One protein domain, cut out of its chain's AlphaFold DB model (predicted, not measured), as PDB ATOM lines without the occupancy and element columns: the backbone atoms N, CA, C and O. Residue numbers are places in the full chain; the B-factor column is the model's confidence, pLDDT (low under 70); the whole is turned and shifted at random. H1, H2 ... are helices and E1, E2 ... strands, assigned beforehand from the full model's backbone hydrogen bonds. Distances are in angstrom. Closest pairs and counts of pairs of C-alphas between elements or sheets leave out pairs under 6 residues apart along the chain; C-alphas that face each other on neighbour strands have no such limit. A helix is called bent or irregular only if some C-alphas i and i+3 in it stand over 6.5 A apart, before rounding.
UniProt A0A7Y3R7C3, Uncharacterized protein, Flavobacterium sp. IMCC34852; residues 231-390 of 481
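AT A GLANCE: This is residues 231 to 390 of the 481 residues of an uncharacterized protein of Flavobacterium sp. IMCC34852 (UniProt A0A7Y3R7C3). A twisted sheet of four strands has the long helix H4 packed along one face, over E4 and E3, with H1 over E2 on that same face; no named helix covers the other face. H4 runs through the middle between the sheet and H6b, H2 crosses H4, and H5 with H6a makes the end of the domain farthest from H1 and H3. The printed part has 160 residues, with six named helices and four named strands in the order E1 H1 H2 E2 E3 E4 H3 H4 H5 H6. The sheet is mixed, in the order E1 E2 E4 E3, and the class is mixed, helices and strands. The whole is compact, with a radius of gyration of the C-alphas of 15.3 A and spans of 46 by 38 by 33 A.

IN THESE COORDINATES: The strands are E1, residues 231 to 235, beginning at C-alpha 231 (19.504, -21.924, -16.898); E2, residues 274 to 280, 18.8 A long; E4, residues 301 to 307, 19.2 A; and E3, residues 288 to 292, 13.8 A. H4, residues 316 to 337, runs 32.0 A from C-alpha 316 at (35.544, -18.559, -4.222). The other helices are H1, residues 241 to 253, 18.5 A; H2, residues 257 to 267, 14.7 A; H3, residues 308 to 313; and H5, residues 353 to 361. H6, residues 368 to 390, was assigned as one helix by its hydrogen bonds but is bent, with C-alphas 376 and 379 6.9 A apart; its arms are H6a, residues 368 to 376, and H6b, residues 379 to 390, ending at C-alpha 390 (39.424, -12.056, -9.909). H2 is only just irregular: C-alphas 262 and 265 are 6.9 A apart.

HOW THE PARTS SIT: E1 and E2 are parallel, with N 232 and O 275 2.8 A apart, within hydrogen-bond range. E2 and E4 are parallel, with N 278 and O 304 at 2.9 A. E4 and E3 are antiparallel and form a hairpin, with N 303 and O 291 at 2.8 A. E1, H1, H2 and E2 form a strand-helix-strand unit, two parallel neighbour strands with helices between them along the chain, and its crossover is left-handed. H4 and H1 on one face of the sheet give two layers, a sheet and its helices. H4 has a height over the sheet of 8.9 A and runs along the strands, at 21 degrees to E4 on the local plane; its closest C-alphas to E4 are those of Ala 330 and Asn 302, 5.8 A apart. H1, at a height of 10.3 A, lies over E2 and only just runs along the strands, at 28 degrees on the local plane. H2 and H3 only graze the sheet, with residues 263 to 267 and 308 to 311. H1 touches H3 with its residues 241 to 246 alone, about perpendicular at 79 degrees, the closest C-alphas being those of Glu 242 and Leu 311, 5.4 A. H4 touches H6b with its residues 317 to 325 alone, at a steep tilt of 40 degrees, opposite ways; the closest C-alphas are those of Ile 324 and Met 382, 6.8 A. H4 touches H2 with its residues 324 to 331 alone, closest at the C-alphas of Cys 327 and Phe 263, 6.5 A. H5 and H6a only just touch, with 3 pairs of C-alphas within 8 A, the closest those of Tyr 361 and Asn 369, 5.9 A; H5 is apart from H6b. Every O i to N i+4 pair is within hydrogen-bond range in H1, H3, H4, H5, H6a and H6b; in H2 it is 5 of 7.

THE WHOLE: The two C-alphas farthest apart are those of Leu 239 and Asn 350, 47.8 A. The printed part has no cut. The link from H4 to H5, residues 338 to 352, is long. The mean pLDDT of the printed part is 87.1; the residues under 70 include 294 to 300, between E3 and E4, and 349 to 351.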
ATOM      1  N   ILE A 231      18.624 -21.752 -18.038       78.50
ATOM      2  CA  ILE A 231      19.504 -21.924 -16.898       78.50
ATOM      3  C   ILE A 231      18.637 -21.989 -15.634       78.50
ATOM      4  O   ILE A 231      18.390 -20.984 -14.965       78.50
ATOM      5  N   ASP A 232      18.160 -23.184 -15.304       82.44
ATOM      6  CA  ASP A 232      17.391 -23.465 -14.099       82.44
ATOM      7  C   ASP A 232      18.317 -23.525 -12.874       82.44
ATOM      8  O   ASP A 232      19.175 -24.398 -12.756       82.44
ATOM      9  N   ARG A 233      18.131 -22.598 -11.929       87.56
ATOM     10  CA  ARG A 233      18.792 -22.607 -10.609       87.56
ATOM     11  C   ARG A 233      17.807 -22.827  -9.457       87.56
ATOM     12  O   ARG A 233      18.176 -22.645  -8.301       87.56
ATOM     13  N   SER A 234      16.562 -23.212  -9.738       84.12
ATOM     14  CA  SER A 234      15.501 -23.365  -8.730       84.12
ATOM     15  C   SER A 234      15.805 -24.438  -7.679       84.12
ATOM     16  O   SER A 234      15.296 -24.367  -6.564       84.12
ATOM     17  N   ALA A 235      16.672 -25.402  -8.002       85.06
ATOM     18  CA  ALA A 235      17.136 -26.426  -7.068       85.06
ATOM     19  C   ALA A 235      18.232 -25.937  -6.097       85.06
ATOM     20  O   ALA A 235      18.668 -26.700  -5.233       85.06
ATOM     21  N   ILE A 236      18.700 -24.690  -6.225       87.75
ATOM     22  CA  ILE A 236      19.676 -24.084  -5.317       87.75
ATOM     23  C   ILE A 236      18.933 -23.376  -4.180       87.75
ATOM     24  O   ILE A 236      18.378 -22.293  -4.365       87.75
ATOM     25  N   ASP A 237      18.956 -23.957  -2.980       88.75
ATOM     26  CA  ASP A 237      18.358 -23.332  -1.796       88.75
ATOM     27  C   ASP A 237      19.200 -22.137  -1.313       88.75
ATOM     28  O   ASP A 237      20.256 -22.297  -0.692       88.75
ATOM     29  N   THR A 238      18.700 -20.924  -1.559       92.19
ATOM     30  CA  THR A 238      19.366 -19.657  -1.223       92.19
ATOM     31  C   THR A 238      19.431 -19.362   0.279       92.19
ATOM     32  O   THR A 238      20.037 -18.367   0.680       92.19
ATOM     33  N   LEU A 239      18.785 -20.173   1.120       91.00
ATOM     34  CA  LEU A 239      18.818 -20.035   2.577       91.00
ATOM     35  C   LEU A 239      19.929 -20.876   3.218       91.00
ATOM     36  O   LEU A 239      20.262 -20.665   4.384       91.00
ATOM     37  N   THR A 240      20.527 -21.802   2.468       94.31
ATOM     38  CA  THR A 240      21.648 -22.623   2.944       94.31
ATOM     39  C   THR A 240      22.998 -21.925   2.733       94.31
ATOM     40  O   THR A 240      23.154 -21.192   1.750       94.31
ATOM     41  N   PRO A 241      24.012 -22.162   3.592       96.62
ATOM     42  CA  PRO A 241      25.347 -21.583   3.407       96.62
ATOM     43  C   PRO A 241      25.972 -21.924   2.046       96.62
ATOM     44  O   PRO A 241      26.543 -21.059   1.382       96.62
ATOM     45  N   GLU A 242      25.840 -23.174   1.599       96.50
ATOM     46  CA  GLU A 242      26.325 -23.621   0.295       96.50
ATOM     47  C   GLU A 242      25.591 -22.957  -0.879       96.50
ATOM     48  O   GLU A 242      26.243 -22.561  -1.843       96.50
ATOM     49  N   GLY A 243      24.267 -22.779  -0.799       95.75
ATOM     50  CA  GLY A 243      23.486 -22.136  -1.855       95.75
ATOM     51  C   GLY A 243      23.757 -20.638  -1.954       95.75
ATOM     52  O   GLY A 243      23.900 -20.110  -3.055       95.75
ATOM     53  N   GLN A 244      23.931 -19.957  -0.816       96.75
ATOM     54  CA  GLN A 244      24.375 -18.558  -0.779       96.75
ATOM     55  C   GLN A 244      25.748 -18.392  -1.426       96.75
ATOM     56  O   GLN A 244      25.948 -17.489  -2.237       96.75
ATOM     57  N   LYS A 245      26.690 -19.284  -1.104       96.50
ATOM     58  CA  LYS A 245      28.047 -19.226  -1.647       96.50
ATOM     59  C   LYS A 245      28.095 -19.561  -3.137       96.50
ATOM     60  O   LYS A 245      28.799 -18.873  -3.872       96.50
ATOM     61  N   PHE A 246      27.319 -20.549  -3.590       97.50
ATOM     62  CA  PHE A 246      27.133 -20.824  -5.016       97.50
ATOM     63  C   PHE A 246      26.593 -19.592  -5.747       97.50
ATOM     64  O   PHE A 246      27.193 -19.163  -6.727       97.50
ATOM     65  N   ASN A 247      25.500 -18.993  -5.257       94.81
ATOM     66  CA  ASN A 247      24.874 -17.849  -5.919       94.81
ATOM     67  C   ASN A 247      25.788 -16.632  -5.966       94.81
ATOM     68  O   ASN A 247      25.895 -16.025  -7.023       94.81
ATOM     69  N   LEU A 248      26.499 -16.338  -4.873       96.19
ATOM     70  CA  LEU A 248      27.489 -15.267  -4.846       96.19
ATOM     71  C   LEU A 248      28.529 -15.475  -5.949       96.19
ATOM     72  O   LEU A 248      28.731 -14.593  -6.771       96.19
ATOM     73  N   VAL A 249      29.163 -16.649  -6.014       98.00
ATOM     74  CA  VAL A 249      30.196 -16.911  -7.030       98.00
ATOM     75  C   VAL A 249      29.616 -16.893  -8.447       98.00
ATOM     76  O   VAL A 249      30.234 -16.336  -9.351       98.00
ATOM     77  N   TYR A 250      28.427 -17.462  -8.651       97.06
ATOM     78  CA  TYR A 250      27.760 -17.470  -9.950       97.06
ATOM     79  C   TYR A 250      27.419 -16.051 -10.431       97.06
ATOM     80  O   TYR A 250      27.659 -15.722 -11.586       97.06
ATOM     81  N   GLU A 251      26.912 -15.183  -9.555       95.56
ATOM     82  CA  GLU A 251      26.633 -13.777  -9.878       95.56
ATOM     83  C   GLU A 251      27.900 -13.002 -10.245       95.56
ATOM     84  O   GLU A 251      27.868 -12.159 -11.142       95.56
ATOM     85  N   GLU A 252      29.030 -13.316  -9.610       97.69
ATOM     86  CA  GLU A 252      30.320 -12.749  -9.991       97.69
ATOM     87  C   GLU A 252      30.805 -13.260 -11.354       97.69
ATOM     88  O   GLU A 252      31.309 -12.478 -12.160       97.69
ATOM     89  N   LEU A 253      30.567 -14.537 -11.678       97.75
ATOM     90  CA  LEU A 253      30.816 -15.079 -13.019       97.75
ATOM     91  C   LEU A 253      29.996 -14.362 -14.097       97.75
ATOM     92  O   LEU A 253      30.520 -14.088 -15.175       97.75
ATOM     93  N   LEU A 254      28.758 -13.953 -13.799       94.81
ATOM     94  CA  LEU A 254      27.939 -13.147 -14.714       94.81
ATOM     95  C   LEU A 254      28.527 -11.756 -15.006       94.81
ATOM     96  O   LEU A 254      27.998 -11.050 -15.862       94.81
ATOM     97  N   LYS A 255      29.596 -11.319 -14.332       95.31
ATOM     98  CA  LYS A 255      30.290 -10.064 -14.668       95.31
ATOM     99  C   LYS A 255      31.343 -10.243 -15.760       95.31
ATOM    100  O   LYS A 255      31.702  -9.250 -16.388       95.31
ATOM    101  N   SER A 256      31.791 -11.471 -16.026       97.88
ATOM    102  CA  SER A 256      32.716 -11.790 -17.119       97.88
ATOM    103  C   SER A 256      31.982 -11.784 -18.466       97.88
ATOM    104  O   SER A 256      31.082 -12.606 -18.673       97.88
ATOM    105  N   PRO A 257      32.358 -10.909 -19.420       96.94
ATOM    106  CA  PRO A 257      31.850 -10.990 -20.785       96.94
ATOM    107  C   PRO A 257      32.137 -12.353 -21.417       96.94
ATOM    108  O   PRO A 257      31.276 -12.899 -22.104       96.94
ATOM    109  N   LYS A 258      33.308 -12.940 -21.132       97.25
ATOM    110  CA  LYS A 258      33.683 -14.234 -21.700       97.25
ATOM    111  C   LYS A 258      32.835 -15.391 -21.167       97.25
ATOM    112  O   LYS A 258      32.526 -16.315 -21.915       97.25
ATOM    113  N   PHE A 259      32.418 -15.335 -19.903       97.50
ATOM    114  CA  PHE A 259      31.504 -16.321 -19.324       97.50
ATOM    115  C   PHE A 259      30.105 -16.211 -19.933       97.50
ATOM    116  O   PHE A 259      29.477 -17.235 -20.206       97.50
ATOM    117  N   LYS A 260      29.631 -14.985 -20.206       93.62
ATOM    118  CA  LYS A 260      28.360 -14.785 -20.918       93.62
ATOM    119  C   LYS A 260      28.394 -15.398 -22.312       93.62
ATOM    120  O   LYS A 260      27.518 -16.196 -22.618       93.62
ATOM    121  N   GLU A 261      29.447 -15.124 -23.077       93.00
ATOM    122  CA  GLU A 261      29.646 -15.670 -24.428       93.00
ATOM    123  C   GLU A 261      29.677 -17.211 -24.437       93.00
ATOM    124  O   GLU A 261      29.107 -17.856 -25.316       93.00
ATOM    125  N   LEU A 262      30.340 -17.812 -23.442       94.31
ATOM    126  CA  LEU A 262      30.449 -19.265 -23.300       94.31
ATOM    127  C   LEU A 262      29.107 -19.923 -22.955       94.31
ATOM    128  O   LEU A 262      28.808 -21.003 -23.464       94.31
ATOM    129  N   PHE A 263      28.353 -19.326 -22.032       92.19
ATOM    130  CA  PHE A 263      27.293 -20.034 -21.317       92.19
ATOM    131  C   PHE A 263      25.940 -19.325 -21.378       92.19
ATOM    132  O   PHE A 263      24.946 -19.934 -21.763       92.19
ATOM    133  N   ILE A 264      25.882 -18.038 -21.040       88.19
ATOM    134  CA  ILE A 264      24.613 -17.300 -20.985       88.19
ATOM    135  C   ILE A 264      24.015 -17.138 -22.380       88.19
ATOM    136  O   ILE A 264      22.867 -17.517 -22.587       88.19
ATOM    137  N   ASP A 265      24.809 -16.686 -23.346       85.81
ATOM    138  CA  ASP A 265      24.359 -16.456 -24.721       85.81
ATOM    139  C   ASP A 265      23.900 -17.756 -25.399       85.81
ATOM    140  O   ASP A 265      23.038 -17.731 -26.276       85.81
ATOM    141  N   LEU A 266      24.456 -18.898 -24.976       86.38
ATOM    142  CA  LEU A 266      24.082 -20.215 -25.482       86.38
ATOM    143  C   LEU A 266      22.773 -20.717 -24.878       86.38
ATOM    144  O   LEU A 266      21.924 -21.232 -25.601       86.38
ATOM    145  N   PHE A 267      22.638 -20.628 -23.555       84.38
ATOM    146  CA  PHE A 267      21.524 -21.253 -22.862       84.38
ATOM    147  C   PHE A 267      20.376 -20.280 -22.655       84.38
ATOM    148  O   PHE A 267      19.285 -20.600 -23.090       84.38
ATOM    149  N   GLU A 268      20.577 -19.087 -22.083       77.75
ATOM    150  CA  GLU A 268      19.504 -18.199 -21.595       77.75
ATOM    151  C   GLU A 268      18.342 -18.020 -22.585       77.75
ATOM    152  O   GLU A 268      17.190 -18.159 -22.186       77.75
ATOM    153  N   ASN A 269      18.631 -17.839 -23.876       67.62
ATOM    154  CA  ASN A 269      17.622 -17.609 -24.918       67.62
ATOM    155  C   ASN A 269      17.396 -18.800 -25.870       67.62
ATOM    156  O   ASN A 269      16.799 -18.622 -26.931       67.62
ATOM    157  N   SER A 270      17.880 -20.000 -25.541       71.38
ATOM    158  CA  SER A 270      17.676 -21.184 -26.381       71.38
ATOM    159  C   SER A 270      16.229 -21.687 -26.324       71.38
ATOM    160  O   SER A 270      15.612 -21.746 -25.273       71.38
ATOM    161  N   ASP A 271      15.653 -22.109 -27.440       67.19
ATOM    162  CA  ASP A 271      14.383 -22.851 -27.455       67.19
ATOM    163  C   ASP A 271      14.594 -24.371 -27.327       67.19
ATOM    164  O   ASP A 271      13.644 -25.141 -27.161       67.19
ATOM    165  N   ARG A 272      15.857 -24.800 -27.410       73.56
ATOM    166  CA  ARG A 272      16.272 -26.195 -27.499       73.56
ATOM    167  C   ARG A 272      17.075 -26.604 -26.270       73.56
ATOM    168  O   ARG A 272      16.650 -27.505 -25.549       73.56
ATOM    169  N   PHE A 273      18.202 -25.939 -26.016       82.06
ATOM    170  CA  PHE A 273      19.207 -26.359 -25.041       82.06
ATOM    171  C   PHE A 273      18.944 -25.791 -23.649       82.06
ATOM    172  O   PHE A 273      18.822 -24.588 -23.462       82.06
ATOM    173  N   ASN A 274      18.933 -26.674 -22.656       83.44
ATOM    174  CA  ASN A 274      18.640 -26.354 -21.269       83.44
ATOM    175  C   ASN A 274      19.791 -26.797 -20.356       83.44
ATOM    176  O   ASN A 274      20.491 -27.783 -20.599       83.44
ATOM    177  N   VAL A 275      19.955 -26.095 -19.249       88.88
ATOM    178  CA  VAL A 275      20.872 -26.393 -18.161       88.88
ATOM    179  C   VAL A 275      20.125 -26.246 -16.852       88.88
ATOM    180  O   VAL A 275      19.410 -25.276 -16.630       88.88
ATOM    181  N   LYS A 276      20.344 -27.196 -15.954       89.94
ATOM    182  CA  LYS A 276      19.904 -27.138 -14.571       89.94
ATOM    183  C   LYS A 276      21.101 -27.233 -13.645       89.94
ATOM    184  O   LYS A 276      21.874 -28.182 -13.734       89.94
ATOM    185  N   PHE A 277      21.214 -26.291 -12.719       93.44
ATOM    186  CA  PHE A 277      22.132 -26.373 -11.595       93.44
ATOM    187  C   PHE A 277      21.449 -26.998 -10.386       93.44
ATOM    188  O   PHE A 277      20.315 -26.664 -10.043       93.44
ATOM    189  N   GLN A 278      22.180 -27.861  -9.693       94.56
ATOM    190  CA  GLN A 278      21.782 -28.390  -8.397       94.56
ATOM    191  C   GLN A 278      22.992 -28.577  -7.479       94.56
ATOM    192  O   GLN A 278      24.123 -28.766  -7.933       94.56
ATOM    193  N   ILE A 279      22.742 -28.561  -6.171       96.62
ATOM    194  CA  ILE A 279      23.729 -28.943  -5.159       96.62
ATOM    195  C   ILE A 279      23.413 -30.366  -4.715       96.62
ATOM    196  O   ILE A 279      22.283 -30.665  -4.335       96.62
ATOM    197  N   GLY A 280      24.406 -31.250  -4.750       94.12
ATOM    198  CA  GLY A 280      24.170 -32.656  -4.446       94.12
ATOM    199  C   GLY A 280      25.433 -33.457  -4.181       94.12
ATOM    200  O   GLY A 280      26.528 -32.915  -4.024       94.12
ATOM    201  N   THR A 281      25.259 -34.773  -4.108       91.62
ATOM    202  CA  THR A 281      26.369 -35.722  -4.018       91.62
ATOM    203  C   THR A 281      26.919 -35.981  -5.411       91.62
ATOM    204  O   THR A 281      26.171 -36.345  -6.317       91.62
ATOM    205  N   VAL A 282      28.232 -35.845  -5.561       90.69
ATOM    206  CA  VAL A 282      28.950 -36.162  -6.796       90.69
ATOM    207  C   VAL A 282      29.744 -37.456  -6.592       90.69
ATOM    208  O   VAL A 282      30.271 -37.713  -5.507       90.69
ATOM    209  N   ALA A 283      29.796 -38.310  -7.616       85.38
ATOM    210  CA  ALA A 283      30.512 -39.581  -7.543       85.38
ATOM    211  C   ALA A 283      32.029 -39.377  -7.385       85.38
ATOM    212  O   ALA A 283      32.588 -38.370  -7.816       85.38
ATOM    213  N   ASN A 284      32.706 -40.362  -6.784       82.19
ATOM    214  CA  ASN A 284      34.172 -40.425  -6.666       82.19
ATOM    215  C   ASN A 284      34.836 -39.217  -5.976       82.19
ATOM    216  O   ASN A 284      36.031 -38.996  -6.152       82.19
ATOM    217  N   GLY A 285      34.080 -38.447  -5.185       80.19
ATOM    218  CA  GLY A 285      34.606 -37.283  -4.471       80.19
ATOM    219  C   GLY A 285      34.977 -36.106  -5.375       80.19
ATOM    220  O   GLY A 285      35.762 -35.268  -4.948       80.19
ATOM    221  N   ALA A 286      34.449 -36.048  -6.602       89.19
ATOM    222  CA  ALA A 286      34.644 -34.898  -7.478       89.19
ATOM    223  C   ALA A 286      33.908 -33.646  -6.958       89.19
ATOM    224  O   ALA A 286      32.917 -33.734  -6.225       89.19
ATOM    225  N   ASP A 287      34.397 -32.477  -7.366       92.88
ATOM    226  CA  ASP A 287      33.859 -31.175  -6.951       92.88
ATOM    227  C   ASP A 287      32.581 -30.796  -7.718       92.88
ATOM    228  O   ASP A 287      31.721 -30.084  -7.191       92.88
ATOM    229  N   GLY A 288      32.441 -31.306  -8.942       94.44
ATOM    230  CA  GLY A 288      31.319 -31.091  -9.845       94.44
ATOM    231  C   GLY A 288      31.151 -32.260 -10.816       94.44
ATOM    232  O   GLY A 288      32.019 -33.131 -10.910       94.44
ATOM    233  N   ASN A 289      29.988 -32.328 -11.458       94.25
ATOM    234  CA  ASN A 289      29.721 -33.245 -12.560       94.25
ATOM    235  C   ASN A 289      28.587 -32.718 -13.444       94.25
ATOM    236  O   ASN A 289      27.581 -32.212 -12.934       94.25
ATOM    237  N   THR A 290      28.702 -32.958 -14.745       92.38
ATOM    238  CA  THR A 290      27.702 -32.602 -15.749       92.38
ATOM    239  C   THR A 290      27.184 -33.854 -16.438       92.38
ATOM    240  O   THR A 290      27.952 -34.652 -16.968       92.38
ATOM    241  N   VAL A 291      25.863 -34.027 -16.452       88.81
ATOM    242  CA  VAL A 291      25.194 -35.148 -17.130       88.81
ATOM    243  C   VAL A 291      24.199 -34.607 -18.142       88.81
ATOM    244  O   VAL A 291      23.398 -33.735 -17.811       88.81
ATOM    245  N   THR A 292      24.209 -35.149 -19.354       81.94
ATOM    246  CA  THR A 292      23.185 -34.873 -20.370       81.94
ATOM    247  C   THR A 292      22.162 -36.002 -20.379       81.94
ATOM    248  O   THR A 292      22.537 -37.176 -20.382       81.94
ATOM    249  N   ASP A 293      20.872 -35.665 -20.383       72.06
ATOM    250  CA  ASP A 293      19.824 -36.664 -20.611       72.06
ATOM    251  C   ASP A 293      19.899 -37.160 -22.068       72.06
ATOM    252  O   ASP A 293      19.976 -36.364 -23.001       72.06
ATOM    253  N   THR A 294      19.912 -38.477 -22.278       55.53
ATOM    254  CA  THR A 294      20.065 -39.106 -23.607       55.53
ATOM    255  C   THR A 294      18.734 -39.589 -24.199       55.53
ATOM    256  O   THR A 294      18.720 -40.379 -25.142       55.53
ATOM    257  N   ASN A 295      17.591 -39.121 -23.685       50.59
ATOM    258  CA  ASN A 295      16.279 -39.601 -24.128       50.59
ATOM    259  C   ASN A 295      15.855 -39.114 -25.536       50.59
ATOM    260  O   ASN A 295      15.580 -37.940 -25.765       50.59
ATOM    261  N   LEU A 296      15.720 -40.068 -26.466       41.62
ATOM    262  CA  LEU A 296      15.674 -39.967 -27.940       41.62
ATOM    263  C   LEU A 296      14.510 -39.193 -28.607       41.62
ATOM    264  O   LEU A 296      14.356 -39.303 -29.823       41.62
ATOM    265  N   VAL A 297      13.685 -38.428 -27.883       43.06
ATOM    266  CA  VAL A 297      12.548 -37.711 -28.506       43.06
ATOM    267  C   VAL A 297      12.845 -36.230 -28.758       43.06
ATOM    268  O   VAL A 297      12.432 -35.747 -29.807       43.06
ATOM    269  N   ASN A 298      13.592 -35.537 -27.879       50.03
ATOM    270  CA  ASN A 298      14.173 -34.198 -28.131       50.03
ATOM    271  C   ASN A 298      15.046 -33.685 -26.945       50.03
ATOM    272  O   ASN A 298      14.634 -32.736 -26.277       50.03
ATOM    273  N   PRO A 299      16.191 -34.284 -26.563       55.91
ATOM    274  CA  PRO A 299      16.800 -33.922 -25.290       55.91
ATOM    275  C   PRO A 299      17.927 -32.906 -25.481       55.91
ATOM    276  O   PRO A 299      18.777 -33.036 -26.359       55.91
ATOM    277  N   SER A 300      17.981 -31.904 -24.612       65.56
ATOM    278  CA  SER A 300      19.223 -31.164 -24.377       65.56
ATOM    279  C   SER A 300      19.243 -30.503 -23.007       65.56
ATOM    280  O   SER A 300      19.711 -29.382 -22.842       65.56
ATOM    281  N   LEU A 301      18.732 -31.222 -22.007       81.12
ATOM    282  CA  LEU A 301      18.925 -30.849 -20.618       81.12
ATOM    283  C   LEU A 301      20.299 -31.339 -20.156       81.12
ATOM    284  O   LEU A 301      20.561 -32.541 -20.097       81.12
ATOM    285  N   ASN A 302      21.152 -30.395 -19.787       87.12
ATOM    286  CA  ASN A 302      22.380 -30.645 -19.053       87.12
ATOM    287  C   ASN A 302      22.108 -30.407 -17.568       87.12
ATOM    288  O   ASN A 302      21.685 -29.328 -17.173       87.12
ATOM    289  N   THR A 303      22.353 -31.397 -16.724       91.75
ATOM    290  CA  THR A 303      22.293 -31.218 -15.272       91.75
ATOM    291  C   THR A 303      23.704 -31.075 -14.733       91.75
ATOM    292  O   THR A 303      24.477 -32.032 -14.755       91.75
ATOM    293  N   ILE A 304      24.020 -29.887 -14.228       94.81
ATOM    294  CA  ILE A 304      25.263 -29.576 -13.530       94.81
ATOM    295  C   ILE A 304      25.024 -29.748 -12.032       94.81
ATOM    296  O   ILE A 304      24.220 -29.043 -11.420       94.81
ATOM    297  N   THR A 305      25.733 -30.695 -11.428       96.62
ATOM    298  CA  THR A 305      25.708 -30.936  -9.984       96.62
ATOM    299  C   THR A 305      27.014 -30.467  -9.372       96.62
ATOM    300  O   THR A 305      28.067 -30.981  -9.735       96.62
ATOM    301  N   ILE A 306      26.953 -29.544  -8.412       97.75
ATOM    302  CA  ILE A 306      28.123 -29.127  -7.629       97.75
ATOM    303  C   ILE A 306      28.069 -29.782  -6.248       97.75
ATOM    304  O   ILE A 306      27.017 -29.839  -5.602       97.75
ATOM    305  N   SER A 307      29.210 -30.288  -5.785       97.50
ATOM    306  CA  SER A 307      29.324 -30.942  -4.485       97.50
ATOM    307  C   SER A 307      29.062 -29.959  -3.345       97.50
ATOM    308  O   SER A 307      29.723 -28.925  -3.217       97.50
ATOM    309  N   ARG A 308      28.134 -30.318  -2.449       96.31
ATOM    310  CA  ARG A 308      27.858 -29.543  -1.227       96.31
ATOM    311  C   ARG A 308      29.117 -29.327  -0.390       96.31
ATOM    312  O   ARG A 308      29.387 -28.215   0.056       96.31
ATOM    313  N   GLN A 309      29.884 -30.395  -0.172       94.75
ATOM    314  CA  GLN A 309      31.084 -30.348   0.664       94.75
ATOM    315  C   GLN A 309      32.148 -29.435   0.050       94.75
ATOM    316  O   GLN A 309      32.840 -28.717   0.770       94.75
ATOM    317  N   PHE A 310      32.254 -29.436  -1.278       95.50
ATOM    318  CA  PHE A 310      33.158 -28.548  -1.990       95.50
ATOM    319  C   PHE A 310      32.735 -27.081  -1.852       95.50
ATOM    320  O   PHE A 310      33.566 -26.254  -1.497       95.50
ATOM    321  N   LEU A 311      31.446 -26.756  -2.012       96.50
ATOM    322  CA  LEU A 311      30.956 -25.385  -1.812       96.50
ATOM    323  C   LEU A 311      31.261 -24.859  -0.408       96.50
ATOM    324  O   LEU A 311      31.666 -23.708  -0.256       96.50
ATOM    325  N   LEU A 312      31.118 -25.692   0.624       94.69
ATOM    326  CA  LEU A 312      31.403 -25.282   2.000       94.69
ATOM    327  C   LEU A 312      32.897 -25.000   2.232       94.69
ATOM    328  O   LEU A 312      33.227 -23.995   2.864       94.69
ATOM    329  N   ASN A 313      33.797 -25.823   1.684       93.00
ATOM    330  CA  ASN A 313      35.226 -25.763   2.019       93.00
ATOM    331  C   ASN A 313      36.097 -25.018   1.004       93.00
ATOM    332  O   ASN A 313      37.048 -24.355   1.407       93.00
ATOM    333  N   GLY A 314      35.792 -25.127  -0.288       93.44
ATOM    334  CA  GLY A 314      36.575 -24.521  -1.364       93.44
ATOM    335  C   GLY A 314      36.521 -23.001  -1.305       93.44
ATOM    336  O   GLY A 314      35.535 -22.424  -0.835       93.44
ATOM    337  N   ASN A 315      37.572 -22.329  -1.764       95.00
ATOM    338  CA  ASN A 315      37.539 -20.871  -1.862       95.00
ATOM    339  C   ASN A 315      36.726 -20.411  -3.088       95.00
ATOM    340  O   ASN A 315      36.414 -21.191  -3.989       95.00
ATOM    341  N   LYS A 316      36.368 -19.122  -3.137       97.06
ATOM    342  CA  LYS A 316      35.544 -18.559  -4.222       97.06
ATOM    343  C   LYS A 316      36.157 -18.751  -5.618       97.06
ATOM    344  O   LYS A 316      35.407 -18.966  -6.565       97.06
ATOM    345  N   MET A 317      37.488 -18.728  -5.748       96.88
ATOM    346  CA  MET A 317      38.182 -18.962  -7.024       96.88
ATOM    347  C   MET A 317      38.096 -20.423  -7.473       96.88
ATOM    348  O   MET A 317      37.841 -20.693  -8.645       96.88
ATOM    349  N   GLU A 318      38.270 -21.373  -6.555       96.50
ATOM    350  CA  GLU A 318      38.113 -22.802  -6.847       96.50
ATOM    351  C   GLU A 318      36.672 -23.127  -7.243       96.50
ATOM    352  O   GLU A 318      36.452 -23.830  -8.229       96.50
ATOM    353  N   ILE A 319      35.692 -22.561  -6.528       98.19
ATOM    354  CA  ILE A 319      34.269 -22.718  -6.851       98.19
ATOM    355  C   ILE A 319      33.964 -22.145  -8.234       98.19
ATOM    356  O   ILE A 319      33.316 -22.816  -9.036       98.19
ATOM    357  N   ALA A 320      34.470 -20.947  -8.539       98.44
ATOM    358  CA  ALA A 320      34.300 -20.328  -9.848       98.44
ATOM    359  C   ALA A 320      34.873 -21.210 -10.959       98.44
ATOM    360  O   ALA A 320      34.178 -21.496 -11.930       98.44
ATOM    361  N   LYS A 321      36.103 -21.714 -10.784       97.81
ATOM    362  CA  LYS A 321      36.726 -22.644 -11.733       97.81
ATOM    363  C   LYS A 321      35.872 -23.886 -11.948       97.81
ATOM    364  O   LYS A 321      35.681 -24.279 -13.094       97.81
ATOM    365  N   THR A 322      35.365 -24.503 -10.883       97.75
ATOM    366  CA  THR A 322      34.535 -25.709 -11.003       97.75
ATOM    367  C   THR A 322      33.234 -25.407 -11.745       97.75
ATOM    368  O   THR A 322      32.890 -26.142 -12.661       97.75
ATOM    369  N   ILE A 323      32.552 -24.294 -11.451       98.31
ATOM    370  CA  ILE A 323      31.351 -23.889 -12.200       98.31
ATOM    371  C   ILE A 323      31.678 -23.697 -13.688       98.31
ATOM    372  O   ILE A 323      30.973 -24.244 -14.531       98.31
ATOM    373  N   ILE A 324      32.757 -22.976 -14.021       98.50
ATOM    374  CA  ILE A 324      33.187 -22.771 -15.414       98.50
ATOM    375  C   ILE A 324      33.474 -24.115 -16.097       98.50
ATOM    376  O   ILE A 324      33.041 -24.327 -17.226       98.50
ATOM    377  N   HIS A 325      34.181 -25.022 -15.421       97.62
ATOM    378  CA  HIS A 325      34.532 -26.342 -15.943       97.62
ATOM    379  C   HIS A 325      33.286 -27.157 -16.314       97.62
ATOM    380  O   HIS A 325      33.169 -27.633 -17.442       97.62
ATOM    381  N   GLU A 326      32.307 -27.232 -15.412       97.00
ATOM    382  CA  GLU A 326      31.040 -27.916 -15.686       97.00
ATOM    383  C   GLU A 326      30.220 -27.218 -16.788       97.00
ATOM    384  O   GLU A 326      29.609 -27.867 -17.637       97.00
ATOM    385  N   CYS A 327      30.258 -25.884 -16.849       96.56
ATOM    386  CA  CYS A 327      29.633 -25.128 -17.937       96.56
ATOM    387  C   CYS A 327      30.269 -25.443 -19.301       96.56
ATOM    388  O   CYS A 327      29.557 -25.500 -20.302       96.56
ATOM    389  N   ILE A 328      31.585 -25.687 -19.356       96.00
ATOM    390  CA  ILE A 328      32.269 -26.113 -20.584       96.00
ATOM    391  C   ILE A 328      31.808 -27.511 -21.001       96.00
ATOM    392  O   ILE A 328      31.569 -27.724 -22.186       96.00
ATOM    393  N   HIS A 329      31.622 -28.444 -20.064       93.62
ATOM    394  CA  HIS A 329      31.030 -29.745 -20.387       93.62
ATOM    395  C   HIS A 329      29.645 -29.590 -21.022       93.62
ATOM    396  O   HIS A 329      29.402 -30.134 -22.099       93.62
ATOM    397  N   ALA A 330      28.766 -28.784 -20.418       92.19
ATOM    398  CA  ALA A 330      27.445 -28.504 -20.979       92.19
ATOM    399  C   ALA A 330      27.532 -27.864 -22.378       92.19
ATOM    400  O   ALA A 330      26.840 -28.301 -23.297       92.19
ATOM    401  N   PHE A 331      28.419 -26.882 -22.566       92.69
ATOM    402  CA  PHE A 331      28.692 -26.258 -23.864       92.69
ATOM    403  C   PHE A 331      29.156 -27.278 -24.918       92.69
ATOM    404  O   PHE A 331      28.643 -27.285 -26.036       92.69
ATOM    405  N   LEU A 332      30.082 -28.179 -24.571       90.81
ATOM    406  CA  LEU A 332      30.571 -29.212 -25.488       90.81
ATOM    407  C   LEU A 332      29.471 -30.213 -25.857       90.81
ATOM    408  O   LEU A 332      29.392 -30.620 -27.013       90.81
ATOM    409  N   ASN A 333      28.584 -30.560 -24.922       87.31
ATOM    410  CA  ASN A 333      27.430 -31.413 -25.212       87.31
ATOM    411  C   ASN A 333      26.486 -30.754 -26.230       87.31
ATOM    412  O   ASN A 333      25.977 -31.434 -27.120       87.31
ATOM    413  N   VAL A 334      26.299 -29.432 -26.157       85.69
ATOM    414  CA  VAL A 334      25.550 -28.681 -27.178       85.69
ATOM    415  C   VAL A 334      26.288 -28.673 -28.515       85.69
ATOM    416  O   VAL A 334      25.687 -29.023 -29.526       85.69
ATOM    417  N   LYS A 335      27.591 -28.361 -28.533       84.62
ATOM    418  CA  LYS A 335      28.408 -28.356 -29.761       84.62
ATOM    419  C   LYS A 335      28.449 -29.713 -30.469       84.62
ATOM    420  O   LYS A 335      28.535 -29.748 -31.692       84.62
ATOM    421  N   LEU A 336      28.373 -30.827 -29.737       80.50
ATOM    422  CA  LEU A 336      28.274 -32.171 -30.322       80.50
ATOM    423  C   LEU A 336      26.933 -32.414 -31.033       80.50
ATOM    424  O   LEU A 336      26.893 -33.138 -32.025       80.50
ATOM    425  N   LEU A 337      25.846 -31.821 -30.533       78.06
ATOM    426  CA  LEU A 337      24.506 -31.944 -31.117       78.06
ATOM    427  C   LEU A 337      24.256 -30.935 -32.242       78.06
ATOM    428  O   LEU A 337      23.537 -31.236 -33.196       78.06
ATOM    429  N   ASP A 338      24.803 -29.731 -32.104       79.50
ATOM    430  CA  ASP A 338      24.704 -28.644 -33.069       79.50
ATOM    431  C   ASP A 338      25.982 -27.778 -33.028       79.50
ATOM    432  O   ASP A 338      26.084 -26.826 -32.245       79.50
ATOM    433  N   PRO A 339      26.978 -28.088 -33.878       81.50
ATOM    434  CA  PRO A 339      28.278 -27.408 -33.892       81.50
ATOM    435  C   PRO A 339      28.199 -25.897 -34.148       81.50
ATOM    436  O   PRO A 339      29.117 -25.154 -33.780       81.50
ATOM    437  N   SER A 340      27.100 -25.437 -34.758       81.56
ATOM    438  CA  SER A 340      26.877 -24.030 -35.097       81.56
ATOM    439  C   SER A 340      26.499 -23.158 -33.891       81.56
ATOM    440  O   SER A 340      26.622 -21.938 -33.964       81.56
ATOM    441  N   GLN A 341      26.089 -23.761 -32.770       83.88
ATOM    442  CA  GLN A 341      25.540 -23.056 -31.605       83.88
ATOM    443  C   GLN A 341      26.614 -22.607 -30.617       83.88
ATOM    444  O   GLN A 341      27.567 -23.339 -30.366       83.88
ATOM    445  N   GLY A 342      26.450 -21.438 -30.002       85.06
ATOM    446  CA  GLY A 342      27.387 -20.899 -29.009       85.06
ATOM    447  C   GLY A 342      28.684 -20.356 -29.615       85.06
ATOM    448  O   GLY A 342      28.865 -20.335 -30.834       85.06
ATOM    449  N   MET A 343      29.606 -19.919 -28.757       88.44
ATOM    450  CA  MET A 343      30.830 -19.240 -29.187       88.44
ATOM    451  C   MET A 343      31.720 -20.056 -30.140       88.44
ATOM    452  O   MET A 343      31.739 -21.294 -30.128       88.44
ATOM    453  N   SER A 344      32.508 -19.352 -30.957       86.69
ATOM    454  CA  SER A 344      33.592 -19.955 -31.737       86.69
ATOM    455  C   SER A 344      34.753 -20.333 -30.822       86.69
ATOM    456  O   SER A 344      35.150 -19.535 -29.971       86.69
ATOM    457  N   ILE A 345      35.346 -21.505 -31.031       85.38
ATOM    458  CA  ILE A 345      36.522 -21.945 -30.278       85.38
ATOM    459  C   ILE A 345      37.769 -21.474 -31.045       85.38
ATOM    460  O   ILE A 345      37.939 -21.851 -32.207       85.38
ATOM    461  N   PRO A 346      38.626 -20.618 -30.460       77.94
ATOM    462  CA  PRO A 346      39.831 -20.149 -31.135       77.94
ATOM    463  C   PRO A 346      40.811 -21.293 -31.416       77.94
ATOM    464  O   PRO A 346      40.848 -22.286 -30.696       77.94
ATOM    465  N   ASN A 347      41.676 -21.103 -32.414       73.44
ATOM    466  CA  ASN A 347      42.822 -21.980 -32.689       73.44
ATOM    467  C   ASN A 347      42.478 -23.433 -33.048       73.44
ATOM    468  O   ASN A 347      43.329 -24.310 -32.938       73.44
ATOM    469  N   LEU A 348      41.289 -23.680 -33.601       78.81
ATOM    470  CA  LEU A 348      40.953 -24.949 -34.254       78.81
ATOM    471  C   LEU A 348      41.723 -25.171 -35.582       78.81
ATOM    472  O   LEU A 348      41.285 -25.934 -36.430       78.81
ATOM    473  N   ASN A 349      42.856 -24.499 -35.825       63.56
ATOM    474  CA  ASN A 349      43.684 -24.656 -37.035       63.56
ATOM    475  C   ASN A 349      42.907 -24.600 -38.375       63.56
ATOM    476  O   ASN A 349      43.261 -25.293 -39.326       63.56
ATOM    477  N   ASN A 350      41.871 -23.755 -38.465       63.06
ATOM    478  CA  ASN A 350      40.936 -23.654 -39.604       63.06
ATOM    479  C   ASN A 350      40.085 -24.911 -39.872       63.06
ATOM    480  O   ASN A 350      39.550 -25.057 -40.969       63.06
ATOM    481  N   MET A 351      39.970 -25.816 -38.903       68.19
ATOM    482  CA  MET A 351      39.073 -26.967 -38.955       68.19
ATOM    483  C   MET A 351      37.749 -26.647 -38.262       68.19
ATOM    484  O   MET A 351      37.710 -25.903 -37.278       68.19
ATOM    485  N   GLU A 352      36.665 -27.242 -38.756       78.38
ATOM    486  CA  GLU A 352      35.376 -27.212 -38.070       78.38
ATOM    487  C   GLU A 352      35.439 -28.064 -36.792       78.38
ATOM    488  O   GLU A 352      36.210 -29.023 -36.695       78.38
ATOM    489  N   PHE A 353      34.605 -27.749 -35.796       82.88
ATOM    490  CA  PHE A 353      34.587 -28.467 -34.512       82.88
ATOM    491  C   PHE A 353      34.455 -29.991 -34.688       82.88
ATOM    492  O   PHE A 353      35.200 -30.756 -34.073       82.88
ATOM    493  N   CYS A 354      33.553 -30.433 -35.571       76.56
ATOM    494  CA  CYS A 354      33.356 -31.853 -35.868       76.56
ATOM    495  C   CYS A 354      34.599 -32.521 -36.455       76.56
ATOM    496  O   CYS A 354      34.851 -33.687 -36.157       76.56
ATOM    497  N   ASP A 355      35.372 -31.807 -37.273       77.56
ATOM    498  CA  ASP A 355      36.559 -32.371 -37.907       77.56
ATOM    499  C   ASP A 355      37.629 -32.670 -36.858       77.56
ATOM    500  O   ASP A 355      38.174 -33.770 -36.839       77.56
ATOM    501  N   ILE A 356      37.856 -31.749 -35.918       81.50
ATOM    502  CA  ILE A 356      38.809 -31.957 -34.820       81.50
ATOM    503  C   ILE A 356      38.366 -33.078 -33.888       81.50
ATOM    504  O   ILE A 356      39.178 -33.930 -33.533       81.50
ATOM    505  N   VAL A 357      37.091 -33.101 -33.490       81.06
ATOM    506  CA  VAL A 357      36.574 -34.151 -32.598       81.06
ATOM    507  C   VAL A 357      36.753 -35.537 -33.222       81.06
ATOM    508  O   VAL A 357      37.206 -36.468 -32.551       81.06
ATOM    509  N   ASN A 358      36.454 -35.669 -34.514       76.94
ATOM    510  CA  ASN A 358      36.564 -36.942 -35.217       76.94
ATOM    511  C   ASN A 358      38.018 -37.348 -35.498       76.94
ATOM    512  O   ASN A 358      38.331 -38.533 -35.421       76.94
ATOM    513  N   GLN A 359      38.903 -36.396 -35.817       77.38
ATOM    514  CA  GLN A 359      40.291 -36.688 -36.195       77.38
ATOM    515  C   GLN A 359      41.212 -36.913 -34.990       77.38
ATOM    516  O   GLN A 359      42.006 -37.849 -35.006       77.38
ATOM    517  N   GLU A 360      41.102 -36.084 -33.947       77.25
ATOM    518  CA  GLU A 360      42.084 -36.038 -32.852       77.25
ATOM    519  C   GLU A 360      41.630 -36.791 -31.596       77.25
ATOM    520  O   GLU A 360      42.458 -37.243 -30.805       77.25
ATOM    521  N   TYR A 361      40.316 -36.938 -31.398       79.38
ATOM    522  CA  TYR A 361      39.760 -37.475 -30.152       79.38
ATOM    523  C   TYR A 361      38.986 -38.785 -30.333       79.38
ATOM    524  O   TYR A 361      38.806 -39.503 -29.352       79.38
ATOM    525  N   ASN A 362      38.616 -39.150 -31.570       69.19
ATOM    526  CA  ASN A 362      37.803 -40.333 -31.877       69.19
ATOM    527  C   ASN A 362      36.498 -40.340 -31.052       69.19
ATOM    528  O   ASN A 362      36.214 -41.306 -30.342       69.19
ATOM    529  N   ASP A 363      35.747 -39.233 -31.167       69.44
ATOM    530  CA  ASP A 363      34.597 -38.822 -30.341       69.44
ATOM    531  C   ASP A 363      34.980 -38.245 -28.957       69.44
ATOM    532  O   ASP A 363      36.073 -38.443 -28.431       69.44
ATOM    533  N   LEU A 364      34.071 -37.480 -28.353       76.19
ATOM    534  CA  LEU A 364      34.181 -36.930 -27.002       76.19
ATOM    535  C   LEU A 364      33.607 -37.871 -25.921       76.19
ATOM    536  O   LEU A 364      33.619 -37.536 -24.736       76.19
ATOM    537  N   SER A 365      33.157 -39.066 -26.307       66.69
ATOM    538  CA  SER A 365      32.737 -40.138 -25.404       66.69
ATOM    539  C   SER A 365      33.847 -41.190 -25.233       66.69
ATOM    540  O   SER A 365      34.328 -41.709 -26.239       66.69
ATOM    541  N   PRO A 366      34.252 -41.581 -24.003       57.44
ATOM    542  CA  PRO A 366      33.845 -41.099 -22.676       57.44
ATOM    543  C   PRO A 366      34.658 -39.873 -22.204       57.44
ATOM    544  O   PRO A 366      35.700 -39.548 -22.768       57.44
ATOM    545  N   GLY A 367      34.217 -39.227 -21.114       66.25
ATOM    546  CA  GLY A 367      34.633 -37.882 -20.659       66.25
ATOM    547  C   GLY A 367      36.132 -37.532 -20.581       66.25
ATOM    548  O   GLY A 367      36.467 -36.352 -20.522       66.25
ATOM    549  N   GLN A 368      37.062 -38.491 -20.660       78.94
ATOM    550  CA  GLN A 368      38.493 -38.177 -20.800       78.94
ATOM    551  C   GLN A 368      38.825 -37.478 -22.125       78.94
ATOM    552  O   GLN A 368      39.717 -36.629 -22.154       78.94
ATOM    553  N   ASN A 369      38.088 -37.762 -23.202       84.44
ATOM    554  CA  ASN A 369      38.276 -37.067 -24.475       84.44
ATOM    555  C   ASN A 369      37.793 -35.613 -24.404       84.44
ATOM    556  O   ASN A 369      38.481 -34.727 -24.908       84.44
ATOM    557  N   GLN A 370      36.695 -35.340 -23.684       89.38
ATOM    558  CA  GLN A 370      36.304 -33.964 -23.355       89.38
ATOM    559  C   GLN A 370      37.397 -33.257 -22.554       89.38
ATOM    560  O   GLN A 370      37.761 -32.139 -22.895       89.38
ATOM    561  N   HIS A 371      37.996 -33.904 -21.551       94.00
ATOM    562  CA  HIS A 371      39.105 -33.292 -20.811       94.00
ATOM    563  C   HIS A 371      40.339 -33.025 -21.684       94.00
ATOM    564  O   HIS A 371      40.973 -31.982 -21.527       94.00
ATOM    565  N   ASN A 372      40.681 -33.923 -22.616       93.12
ATOM    566  CA  ASN A 372      41.762 -33.686 -23.578       93.12
ATOM    567  C   ASN A 372      41.440 -32.492 -24.503       93.12
ATOM    568  O   ASN A 372      42.320 -31.686 -24.803       93.12
ATOM    569  N   PHE A 373      40.183 -32.349 -24.933       93.50
ATOM    570  CA  PHE A 373      39.732 -31.194 -25.713       93.50
ATOM    571  C   PHE A 373      39.814 -29.897 -24.898       93.50
ATOM    572  O   PHE A 373      40.332 -28.887 -25.376       93.50
ATOM    573  N   ILE A 374      39.357 -29.930 -23.642       94.88
ATOM    574  CA  ILE A 374      39.420 -28.788 -22.725       94.88
ATOM    575  C   ILE A 374      40.869 -28.341 -22.532       94.88
ATOM    576  O   ILE A 374      41.138 -27.145 -22.647       94.88
ATOM    577  N   TYR A 375      41.790 -29.286 -22.305       95.25
ATOM    578  CA  TYR A 375      43.221 -29.019 -22.147       95.25
ATOM    579  C   TYR A 375      43.781 -28.205 -23.321       95.25
ATOM    580  O   TYR A 375      44.385 -27.156 -23.109       95.25
ATOM    581  N   ASN A 376      43.530 -28.652 -24.554       92.56
ATOM    582  CA  ASN A 376      44.108 -28.031 -25.746       92.56
ATOM    583  C   ASN A 376      43.439 -26.705 -26.129       92.56
ATOM    584  O   ASN A 376      44.122 -25.800 -26.610       92.56
ATOM    585  N   TYR A 377      42.120 -26.582 -25.944       94.00
ATOM    586  CA  TYR A 377      41.352 -25.506 -26.586       94.00
ATOM    587  C   TYR A 377      40.551 -24.616 -25.633       94.00
ATOM    588  O   TYR A 377      40.296 -23.459 -25.965       94.00
ATOM    589  N   MET A 378      40.164 -25.103 -24.450       95.69
ATOM    590  CA  MET A 378      39.275 -24.355 -23.546       95.69
ATOM    591  C   MET A 378      39.974 -23.786 -22.308       95.69
ATOM    592  O   MET A 378      39.434 -22.864 -21.694       95.69
ATOM    593  N   VAL A 379      41.190 -24.238 -21.972       96.81
ATOM    594  CA  VAL A 379      42.011 -23.622 -20.910       96.81
ATOM    595  C   VAL A 379      42.166 -22.100 -21.102       96.81
ATOM    596  O   VAL A 379      41.946 -21.375 -20.131       96.81
ATOM    597  N   PRO A 380      42.440 -21.560 -22.311       96.88
ATOM    598  CA  PRO A 380      42.504 -20.106 -22.507       96.88
ATOM    599  C   PRO A 380      41.198 -19.378 -22.155       96.88
ATOM    600  O   PRO A 380      41.229 -18.284 -21.584       96.88
ATOM    601  N   THR A 381      40.045 -19.988 -22.448       97.38
ATOM    602  CA  THR A 381      38.725 -19.448 -22.088       97.38
ATOM    603  C   THR A 381      38.552 -19.410 -20.571       97.38
ATOM    604  O   THR A 381      38.161 -18.375 -20.035       97.38
ATOM    605  N   MET A 382      38.919 -20.484 -19.862       98.31
ATOM    606  CA  MET A 382      38.871 -20.529 -18.393       98.31
ATOM    607  C   MET A 382      39.773 -19.464 -17.758       98.31
ATOM    608  O   MET A 382      39.328 -18.728 -16.879       98.31
ATOM    609  N   VAL A 383      41.014 -19.335 -18.240       98.31
ATOM    610  CA  VAL A 383      41.974 -18.320 -17.775       98.31
ATOM    611  C   VAL A 383      41.420 -16.912 -17.954       98.31
ATOM    612  O   VAL A 383      41.494 -16.102 -17.031       98.31
ATOM    613  N   THR A 384      40.835 -16.634 -19.122       98.38
ATOM    614  CA  THR A 384      40.237 -15.330 -19.425       98.38
ATOM    615  C   THR A 384      39.116 -15.017 -18.438       98.38
ATOM    616  O   THR A 384      39.180 -13.992 -17.762       98.38
ATOM    617  N   ILE A 385      38.155 -15.931 -18.271       98.56
ATOM    618  CA  ILE A 385      37.027 -15.747 -17.349       98.56
ATOM    619  C   ILE A 385      37.526 -15.501 -15.921       98.56
ATOM    620  O   ILE A 385      37.136 -14.518 -15.299       98.56
ATOM    621  N   LEU A 386      38.426 -16.350 -15.411       98.56
ATOM    622  CA  LEU A 386      38.976 -16.223 -14.057       98.56
ATOM    623  C   LEU A 386      39.704 -14.889 -13.843       98.56
ATOM    624  O   LEU A 386      39.601 -14.303 -12.765       98.56
ATOM    625  N   SER A 387      40.411 -14.392 -14.862       98.56
ATOM    626  CA  SER A 387      41.081 -13.091 -14.795       98.56
ATOM    627  C   SER A 387      40.093 -11.921 -14.736       98.56
ATOM    628  O   SER A 387      40.303 -10.992 -13.959       98.56
ATOM    629  N   GLU A 388      38.986 -11.997 -15.484       98.56
ATOM    630  CA  GLU A 388      37.945 -10.962 -15.532       98.56
ATOM    631  C   GLU A 388      37.177 -10.844 -14.208       98.56
ATOM    632  O   GLU A 388      36.712  -9.759 -13.864       98.56
ATOM    633  N   VAL A 389      37.062 -11.940 -13.446       98.25
ATOM    634  CA  VAL A 389      36.297 -11.964 -12.185       98.25
ATOM    635  C   VAL A 389      37.150 -11.941 -10.916       98.25
ATOM    636  O   VAL A 389      36.608 -11.871  -9.811       98.25
ATOM    637  N   LYS A 390      38.482 -11.974 -11.040       97.56
ATOM    638  CA  LYS A 390      39.424 -12.056  -9.909       97.56
ATOM    639  C   LYS A 390      39.133 -11.027  -8.818       97.56
ATOM    640  O   LYS A 390      39.080 -11.388  -7.647       97.56
TER     641      LYS A 390